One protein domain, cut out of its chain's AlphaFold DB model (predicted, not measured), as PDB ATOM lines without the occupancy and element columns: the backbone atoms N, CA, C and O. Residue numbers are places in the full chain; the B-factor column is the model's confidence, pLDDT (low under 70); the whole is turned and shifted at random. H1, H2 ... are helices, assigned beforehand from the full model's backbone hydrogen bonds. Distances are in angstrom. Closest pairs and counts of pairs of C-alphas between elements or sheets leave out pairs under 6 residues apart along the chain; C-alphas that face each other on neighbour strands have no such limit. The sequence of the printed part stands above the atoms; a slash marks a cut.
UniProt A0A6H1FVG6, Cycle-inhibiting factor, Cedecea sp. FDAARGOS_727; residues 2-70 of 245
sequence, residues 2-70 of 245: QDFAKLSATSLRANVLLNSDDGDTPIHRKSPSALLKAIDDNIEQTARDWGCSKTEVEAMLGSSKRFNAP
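Overview. This is residues 2 to 70 of the 245 residues of the protein "Cycle-inhibiting factor" of Cedecea sp. FDAARGOS_727 (UniProt A0A6H1FVG6). The long helix H3 makes one side of an elongated body; short H2 and H4 pack crosswise on its residues 32 to 36 and 43 to 47, and H1 makes a corner with H2. The printed part has 69 residues with four named helices, H1 to H4, and no named strand: all helix. It is only just compact, close to loose (radius of gyration of the C-alphas 12.9 A), spanning 41 by 23 by 16 A.

Arrangement. H3, residues 32 to 50, touches H2, residues 12 to 18, about perpendicular at 88 degrees; C-alphas 13 and 32 are closest, 5.1 A. H3 touches H4, residues 54 to 61, at 74 degrees, about perpendicular; C-alphas 47 and 54 are closest, 5.3 A. H1, residues 2 to 10, touches H2 only at the corner; C-alphas 8 and 15 are closest, 4.2 A. Every O i to N i+4 pair is within hydrogen-bond range in H1, H3 and H4, but 2 of 3 in H2.

Along the chain. From first to last C-alpha H3 measures 26.8 A, H1 12.6 A, H4 10.3 A, H2 9.7 A. H1 begins at C-alpha 2 (155.441, 191.439, 122.785); H4 ends at C-alpha 61 (181.614, 185.778, 127.745).

Size, cuts and confidence. C-alphas 2 and 51 are farthest apart, 41.9 A. The printed part has no cut; the H2 to H3 link is long. No printed residue is under pLDDT 70.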
ATOM      1  N   GLN A   2     155.431 192.912 122.890       95.62
ATOM      2  CA  GLN A   2     155.441 191.439 122.785       95.62
ATOM      3  C   GLN A   2     156.108 190.936 121.493       95.62
ATOM      4  O   GLN A   2     156.963 190.057 121.549       95.62
ATOM      5  N   ASP A   3     155.817 191.578 120.358       95.31
ATOM      6  CA  ASP A   3     156.471 191.292 119.074       95.31
ATOM      7  C   ASP A   3     158.000 191.376 119.132       95.31
ATOM      8  O   ASP A   3     158.683 190.527 118.569       95.31
ATOM      9  N   PHE A   4     158.548 192.390 119.809       95.44
ATOM     10  CA  PHE A   4     159.996 192.560 119.925       95.44
ATOM     11  C   PHE A   4     160.615 191.481 120.808       95.44
ATOM     12  O   PHE A   4     161.655 190.926 120.461       95.44
ATOM     13  N   ALA A   5     159.959 191.137 121.918       95.69
ATOM     14  CA  ALA A   5     160.422 190.081 122.811       95.69
ATOM     15  C   ALA A   5     160.445 188.717 122.099       95.69
ATOM     16  O   ALA A   5     161.450 188.016 122.152       95.69
ATOM     17  N   LYS A   6     159.391 188.391 121.340       95.56
ATOM     18  CA  LYS A   6     159.337 187.168 120.526       95.56
ATOM     19  C   LYS A   6     160.394 187.164 119.417       95.56
ATOM     20  O   LYS A   6     161.079 186.166 119.205       95.56
ATOM     21  N   LEU A   7     160.553 188.283 118.708       95.44
ATOM     22  CA  LEU A   7     161.536 188.400 117.629       95.44
ATOM     23  C   LEU A   7     162.973 188.262 118.154       95.44
ATOM     24  O   LEU A   7     163.776 187.535 117.582       95.44
ATOM     25  N   SER A   8     163.301 188.917 119.267       95.00
ATOM     26  CA  SER A   8     164.633 188.852 119.893       95.00
ATOM     27  C   SER A   8     164.942 187.511 120.566       95.00
ATOM     28  O   SER A   8     166.113 187.207 120.790       95.00
ATOM     29  N   ALA A   9     163.931 186.688 120.846       94.06
ATOM     30  CA  ALA A   9     164.110 185.308 121.291       94.06
ATOM     31  C   ALA A   9     164.351 184.314 120.139       94.06
ATOM     32  O   ALA A   9     164.790 183.196 120.392       94.06
ATOM     33  N   THR A  10     164.069 184.702 118.889       94.12
ATOM     34  CA  THR A  10     164.078 183.791 117.725       94.12
ATOM     35  C   THR A  10     164.993 184.234 116.579       94.12
ATOM     36  O   THR A  10     165.359 183.415 115.742       94.12
ATOM     37  N   SER A  11     165.427 185.497 116.549       95.44
ATOM     38  CA  SER A  11     166.369 186.043 115.568       95.44
ATOM     39  C   SER A  11     167.618 186.575 116.267       95.44
ATOM     40  O   SER A  11     167.527 187.518 117.053       95.44
ATOM     41  N   LEU A  12     168.800 186.028 115.950       94.75
ATOM     42  CA  LEU A  12     170.085 186.532 116.470       94.75
ATOM     43  C   LEU A  12     170.283 188.019 116.141       94.75
ATOM     44  O   LEU A  12     170.812 188.779 116.949       94.75
ATOM     45  N   ARG A  13     169.777 188.462 114.983       96.50
ATOM     46  CA  ARG A  13     169.830 189.866 114.559       96.50
ATOM     47  C   ARG A  13     168.997 190.772 115.459       96.50
ATOM     48  O   ARG A  13     169.385 191.909 115.680       96.50
ATOM     49  N   ALA A  14     167.858 190.308 115.963       96.19
ATOM     50  CA  ALA A  14     167.071 191.072 116.929       96.19
ATOM     51  C   ALA A  14     167.597 190.899 118.360       96.19
ATOM     52  O   ALA A  14     167.557 191.843 119.146       96.19
ATOM     53  N   ASN A  15     168.132 189.722 118.695       96.00
ATOM     54  CA  ASN A  15     168.740 189.453 119.994       96.00
ATOM     55  C   ASN A  15     169.935 190.376 120.258       96.00
ATOM     56  O   ASN A  15     170.034 190.942 121.344       96.00
ATOM     57  N   VAL A  16     170.797 190.594 119.259       96.06
ATOM     58  CA  VAL A  16     171.937 191.512 119.397       96.06
ATOM     59  C   VAL A  16     171.498 192.974 119.529       96.06
ATOM     60  O   VAL A  16     172.173 193.750 120.195       96.06
ATOM     61  N   LEU A  17     170.347 193.364 118.963       96.44
ATOM     62  CA  LEU A  17     169.779 194.699 119.190       96.44
ATOM     63  C   LEU A  17     169.275 194.856 120.625       96.44
ATOM     64  O   LEU A  17     169.541 195.878 121.247       96.44
ATOM     65  N   LEU A  18     168.583 193.845 121.158       95.56
ATOM     66  CA  LEU A  18     168.136 193.831 122.553       95.56
ATOM     67  C   LEU A  18     169.315 193.852 123.539       95.56
ATOM     68  O   LEU A  18     169.193 194.446 124.606       95.56
ATOM     69  N   ASN A  19     170.435 193.221 123.183       95.00
ATOM     70  CA  ASN A  19     171.644 193.154 124.003       95.00
ATOM     71  C   ASN A  19     172.671 194.258 123.692       95.00
ATOM     72  O   ASN A  19     173.777 194.217 124.219       95.00
ATOM     73  N   SER A  20     172.338 195.231 122.839       93.81
ATOM     74  CA  SER A  20     173.268 196.308 122.497       93.81
ATOM     75  C   SER A  20     173.429 197.272 123.672       93.81
ATOM     76  O   SER A  20     172.444 197.733 124.249       93.81
ATOM     77  N   ASP A  21     174.674 197.596 123.998       90.56
ATOM     78  CA  ASP A  21     175.084 198.544 125.037       90.56
ATOM     79  C   ASP A  21     175.421 199.942 124.492       90.56
ATOM     80  O   ASP A  21     175.473 200.905 125.251       90.56
ATOM     81  N   ASP A  22     175.575 200.083 123.174       90.06
ATOM     82  CA  ASP A  22     175.749 201.374 122.504       90.06
ATOM     83  C   ASP A  22     174.526 202.295 122.740       90.06
ATOM     84  O   ASP A  22     173.465 202.161 122.124       90.06
ATOM     85  N   GLY A  23     174.673 203.242 123.665       88.62
ATOM     86  CA  GLY A  23     173.636 204.219 124.002       88.62
ATOM     87  C   GLY A  23     173.525 205.382 123.013       88.62
ATOM     88  O   GLY A  23     172.523 206.101 123.022       88.62
ATOM     89  N   ASP A  24     174.517 205.577 122.147       91.50
ATOM     90  CA  ASP A  24     174.618 206.759 121.288       91.50
ATOM     91  C   ASP A  24     173.889 206.583 119.957       91.50
ATOM     92  O   ASP A  24     173.360 207.555 119.411       91.50
ATOM     93  N   THR A  25     173.789 205.349 119.459       95.44
ATOM     94  CA  THR A  25     173.047 205.066 118.227       95.44
ATOM     95  C   THR A  25     171.578 204.740 118.512       95.44
ATOM     96  O   THR A  25     171.292 203.812 119.282       95.44
ATOM     97  N   PRO A  26     170.625 205.402 117.825       97.06
ATOM     98  CA  PRO A  26     169.220 205.014 117.847       97.06
ATOM     99  C   PRO A  26     169.010 203.542 117.463       97.06
ATOM    100  O   PRO A  26     169.631 203.047 116.518       97.06
ATOM    101  N   ILE A  27     168.110 202.827 118.140       96.62
ATOM    102  CA  ILE A  27     167.890 201.384 117.945       96.62
ATOM    103  C   ILE A  27     167.506 201.039 116.502       96.62
ATOM    104  O   ILE A  27     167.961 200.033 115.960       96.62
ATOM    105  N   HIS A  28     166.753 201.914 115.826       94.69
ATOM    106  CA  HIS A  28     166.384 201.764 114.418       94.69
ATOM    107  C   HIS A  28     167.497 202.168 113.444       94.69
ATOM    108  O   HIS A  28     167.253 202.182 112.240       94.69
ATOM    109  N   ARG A  29     168.690 202.539 113.905       95.56
ATOM    110  CA  ARG A  29     169.867 202.807 113.058       95.56
ATOM    111  C   ARG A  29     171.005 201.823 113.286       95.56
ATOM    112  O   ARG A  29     171.909 201.753 112.459       95.56
ATOM    113  N   LYS A  30     170.940 201.035 114.357       96.00
ATOM    114  CA  LYS A  30     171.904 199.969 114.628       96.00
ATOM    115  C   LYS A  30     171.933 198.952 113.488       96.00
ATOM    116  O   LYS A  30     170.899 198.587 112.926       96.00
ATOM    117  N   SER A  31     173.134 198.475 113.172       95.81
ATOM    118  CA  SER A  31     173.361 197.415 112.190       95.81
ATOM    119  C   SER A  31     173.607 196.090 112.916       95.81
ATOM    120  O   SER A  31     174.691 195.914 113.476       95.81
ATOM    121  N   PRO A  32     172.658 195.132 112.893       96.06
ATOM    122  CA  PRO A  32     172.858 193.836 113.536       96.06
ATOM    123  C   PRO A  32     174.100 193.103 113.028       96.06
ATOM    124  O   PRO A  32     174.825 192.510 113.814       96.06
ATOM    125  N   SER A  33     174.390 193.184 111.725       96.12
ATOM    126  CA  SER A  33     175.593 192.573 111.142       96.12
ATOM    127  C   SER A  33     176.881 193.182 111.693       96.12
ATOM    128  O   SER A  33     177.823 192.446 111.970       96.12
ATOM    129  N   ALA A  34     176.924 194.508 111.864       96.31
ATOM    130  CA  ALA A  34     178.094 195.176 112.425       96.31
ATOM    131  C   ALA A  34     178.281 194.822 113.907       96.31
ATOM    132  O   ALA A  34     179.401 194.559 114.325       96.31
ATOM    133  N   LEU A  35     177.188 194.747 114.675       96.25
ATOM    134  CA  LEU A  35     177.230 194.349 116.085       96.25
ATOM    135  C   LEU A  35     177.701 192.898 116.257       96.25
ATOM    136  O   LEU A  35     178.571 192.633 117.076       96.25
ATOM    137  N   LEU A  36     177.174 191.964 115.458       96.12
ATOM    138  CA  LEU A  36     177.603 190.560 115.495       96.12
ATOM    139  C   LEU A  36     179.083 190.417 115.132       96.12
ATOM    140  O   LEU A  36     179.812 189.718 115.829       96.12
ATOM    141  N   LYS A  37     179.538 191.135 114.097       96.81
ATOM    142  CA  LYS A  37     180.954 191.165 113.727       96.81
ATOM    143  C   LYS A  37     181.829 191.747 114.842       96.81
ATOM    144  O   LYS A  37     182.890 191.200 115.106       96.81
ATOM    145  N   ALA A  38     181.392 192.818 115.502       96.56
ATOM    146  CA  ALA A  38     182.133 193.399 116.618       96.56
ATOM    147  C   ALA A  38     182.269 192.413 117.792       96.56
ATOM    148  O   ALA A  38     183.329 192.345 118.408       96.56
ATOM    149  N   ILE A  39     181.230 191.610 118.063       95.56
ATOM    150  CA  ILE A  39     181.301 190.525 119.053       95.56
ATOM    151  C   ILE A  39     182.329 189.477 118.619       95.56
ATOM    152  O   ILE A  39     183.179 189.113 119.426       95.56
ATOM    153  N   ASP A  40     182.282 189.020 117.364       96.31
ATOM    154  CA  ASP A  40     183.255 188.050 116.846       96.31
ATOM    155  C   ASP A  40     184.685 188.580 116.992       96.31
ATOM    156  O   ASP A  40     185.514 187.927 117.622       96.31
ATOM    157  N   ASP A  41     184.949 189.796 116.504       97.44
ATOM    158  CA  ASP A  41     186.264 190.439 116.568       97.44
ATOM    159  C   ASP A  41     186.763 190.569 118.023       97.44
ATOM    160  O   ASP A  41     187.936 190.304 118.301       97.44
ATOM    161  N   ASN A  42     185.873 190.903 118.969       96.94
ATOM    162  CA  ASN A  42     186.198 190.984 120.395       96.94
ATOM    163  C   ASN A  42     186.568 189.619 120.996       96.94
ATOM    164  O   ASN A  42     187.531 189.522 121.757       96.94
ATOM    165  N   ILE A  43     185.838 188.556 120.646       96.69
ATOM    166  CA  ILE A  43     186.158 187.189 121.079       96.69
ATOM    167  C   ILE A  43     187.521 186.760 120.526       96.69
ATOM    168  O   ILE A  43     188.330 186.193 121.262       96.69
ATOM    169  N   GLU A  44     187.814 187.052 119.254       97.00
ATOM    170  CA  GLU A  44     189.116 186.722 118.667       97.00
ATOM    171  C   GLU A  44     190.268 187.455 119.349       97.00
ATOM    172  O   GLU A  44     191.321 186.859 119.577       97.00
ATOM    173  N   GLN A  45     190.077 188.738 119.654       97.81
ATOM    174  CA  GLN A  45     191.082 189.540 120.332       97.81
ATOM    175  C   GLN A  45     191.306 189.050 121.765       97.81
ATOM    176  O   GLN A  45     192.442 188.785 122.144       97.81
ATOM    177  N   THR A  46     190.227 188.818 122.512       97.56
ATOM    178  CA  THR A  46     190.288 188.334 123.897       97.56
ATOM    179  C   THR A  46     190.976 186.970 123.987       97.56
ATOM    180  O   THR A  46     191.795 186.755 124.873       97.56
ATOM    181  N   ALA A  47     190.716 186.059 123.042       97.56
ATOM    182  CA  ALA A  47     191.386 184.757 122.998       97.56
ATOM    183  C   ALA A  47     192.907 184.897 122.817       97.56
ATOM    184  O   ALA A  47     193.679 184.198 123.475       97.56
ATOM    185  N   ARG A  48     193.349 185.839 121.968       97.38
ATOM    186  CA  ARG A  48     194.776 186.167 121.816       97.38
ATOM    187  C   ARG A  48     195.357 186.750 123.101       97.38
ATOM    188  O   ARG A  48     196.421 186.308 123.522       97.38
ATOM    189  N   ASP A  49     194.653 187.690 123.726       97.81
ATOM    190  CA  ASP A  49     195.124 188.392 124.924       97.81
ATOM    191  C   ASP A  49     195.206 187.470 126.149       97.81
ATOM    192  O   ASP A  49     196.113 187.600 126.969       97.81
ATOM    193  N   TRP A  50     194.284 186.514 126.272       97.38
ATOM    194  CA  TRP A  50     194.258 185.539 127.366       97.38
ATOM    195  C   TRP A  50     195.131 184.309 127.097       97.38
ATOM    196  O   TRP A  50     195.327 183.492 127.996       97.38
ATOM    197  N   GLY A  51     195.651 184.159 125.874       97.31
ATOM    198  CA  GLY A  51     196.428 182.986 125.474       97.31
ATOM    199  C   GLY A  51     195.618 181.685 125.495       97.31
ATOM    200  O   GLY A  51     196.182 180.625 125.760       97.31
ATOM    201  N   CYS A  52     194.308 181.756 125.242       96.56
ATOM    202  CA  CYS A  52     193.394 180.611 125.260       96.56
ATOM    203  C   CYS A  52     192.631 180.463 123.933       96.56
ATOM    204  O   CYS A  52     192.785 181.247 122.994       96.56
ATOM    205  N   SER A  53     191.826 179.409 123.809       96.81
ATOM    206  CA  SER A  53     191.024 179.175 122.608       96.81
ATOM    207  C   SER A  53     189.793 180.084 122.552       96.81
ATOM    208  O   SER A  53     189.203 180.440 123.573       96.81
ATOM    209  N   LYS A  54     189.321 180.395 121.335       95.94
ATOM    210  CA  LYS A  54     188.056 181.133 121.142       95.94
ATOM    211  C   LYS A  54     186.885 180.453 121.854       95.94
ATOM    212  O   LYS A  54     186.062 181.135 122.445       95.94
ATOM    213  N   THR A  55     186.835 179.121 121.839       94.75
ATOM    214  CA  THR A  55     185.776 178.336 122.488       94.75
ATOM    215  C   THR A  55     185.723 178.563 124.000       94.75
ATOM    216  O   THR A  55     184.635 178.627 124.567       94.75
ATOM    217  N   GLU A  56     186.877 178.705 124.659       95.31
ATOM    218  CA  GLU A  56     186.943 179.001 126.096       95.31
ATOM    219  C   GLU A  56     186.430 180.412 126.394       95.31
ATOM    220  O   GLU A  56     185.623 180.588 127.306       95.31
ATOM    221  N   VAL A  57     186.809 181.400 125.579       95.75
ATOM    222  CA  VAL A  57     186.280 182.767 125.702       95.75
ATOM    223  C   VAL A  57     184.769 182.795 125.458       95.75
ATOM    224  O   VAL A  57     184.037 183.380 126.253       95.75
ATOM    225  N   GLU A  58     184.277 182.119 124.415       94.31
ATOM    226  CA  GLU A  58     182.841 182.035 124.112       94.31
ATOM    227  C   GLU A  58     182.038 181.384 125.250       94.31
ATOM    228  O   GLU A  58     180.876 181.728 125.473       94.31
ATOM    229  N   ALA A  59     182.637 180.436 125.976       91.12
ATOM    230  CA  ALA A  59     182.011 179.802 127.131       91.12
ATOM    231  C   ALA A  59     181.910 180.741 128.346       91.12
ATOM    232  O   ALA A  59     180.971 180.602 129.127       91.12
ATOM    233  N   MET A  60     182.840 181.691 128.493       90.56
ATOM    234  CA  MET A  60     182.860 182.648 129.606       90.56
ATOM    235  C   MET A  60     182.055 183.920 129.322       90.56
ATOM    236  O   MET A  60     181.359 184.411 130.206       90.56
ATOM    237  N   LEU A  61     182.158 184.462 128.107       89.62
ATOM    238  CA  LEU A  61     181.614 185.778 127.745       89.62
ATOM    239  C   LEU A  61     180.375 185.704 126.841       89.62
ATOM    240  O   LEU A  61     179.714 186.717 126.618       89.62
ATOM    241  N   GLY A  62     180.047 184.522 126.318       90.25
ATOM    242  CA  GLY A  62     179.019 184.347 125.295       90.25
ATOM    243  C   GLY A  62     179.569 184.486 123.873       90.25
ATOM    244  O   GLY A  62     180.769 184.584 123.645       90.25
ATOM    245  N   SER A  63     178.680 184.452 122.878       91.06
ATOM    246  CA  SER A  63     179.072 184.509 121.460       91.06
ATOM    247  C   SER A  63     178.006 185.201 120.614       91.06
ATOM    248  O   SER A  63     176.836 185.241 121.000       91.06
ATOM    249  N   SER A  64     178.384 185.664 119.421       90.88
ATOM    250  CA  SER A  64     177.461 186.219 118.415       90.88
ATOM    251  C   SER A  64     176.477 185.172 117.858       90.88
ATOM    252  O   SER A  64     175.440 185.508 117.285       90.88
ATOM    253  N   LYS A  65     176.793 183.882 118.031       89.56
ATOM    254  CA  LYS A  65     176.051 182.737 117.480       89.56
ATOM    255  C   LYS A  65     175.018 182.163 118.447       89.56
ATOM    256  O   LYS A  65     174.324 181.208 118.100       89.56
ATOM    257  N   ARG A  66     174.928 182.698 119.666       88.25
ATOM    258  CA  ARG A  66     174.007 182.239 120.714       88.25
ATOM    259  C   ARG A  66     173.032 183.350 121.079       88.25
ATOM    260  O   ARG A  66     173.353 184.531 120.994       88.25
ATOM    261  N   PHE A  67     171.839 182.954 121.512       85.38
ATOM    262  CA  PHE A  67     170.895 183.883 122.114       85.38
ATOM    263  C   PHE A  67     171.379 184.253 123.511       85.38
ATOM    264  O   PHE A  67     171.471 183.391 124.384       85.38
ATOM    265  N   ASN A  68     171.647 185.537 123.720       80.06
ATOM    266  CA  ASN A  68     171.990 186.063 125.029       80.06
ATOM    267  C   ASN A  68     170.703 186.525 125.716       80.06
ATOM    268  O   ASN A  68     169.908 187.281 125.141       80.06
ATOM    269  N   ALA A  69     170.471 186.033 126.933       78.12
ATOM    270  CA  ALA A  69     169.401 186.533 127.783       78.12
ATOM    271  C   ALA A  69     169.877 187.854 128.414       78.12
ATOM    272  O   ALA A  69     170.828 187.826 129.195       78.12
ATOM    273  N   PRO A  70     169.268 189.004 128.079       78.38
ATOM    274  CA  PRO A  70     169.717 190.283 128.612       78.38
ATOM    275  C   PRO A  70     169.467 190.369 130.117       78.38
ATOM    276  O   PRO A  70     168.396 189.997 130.615       78.38
TER     277      PRO A  70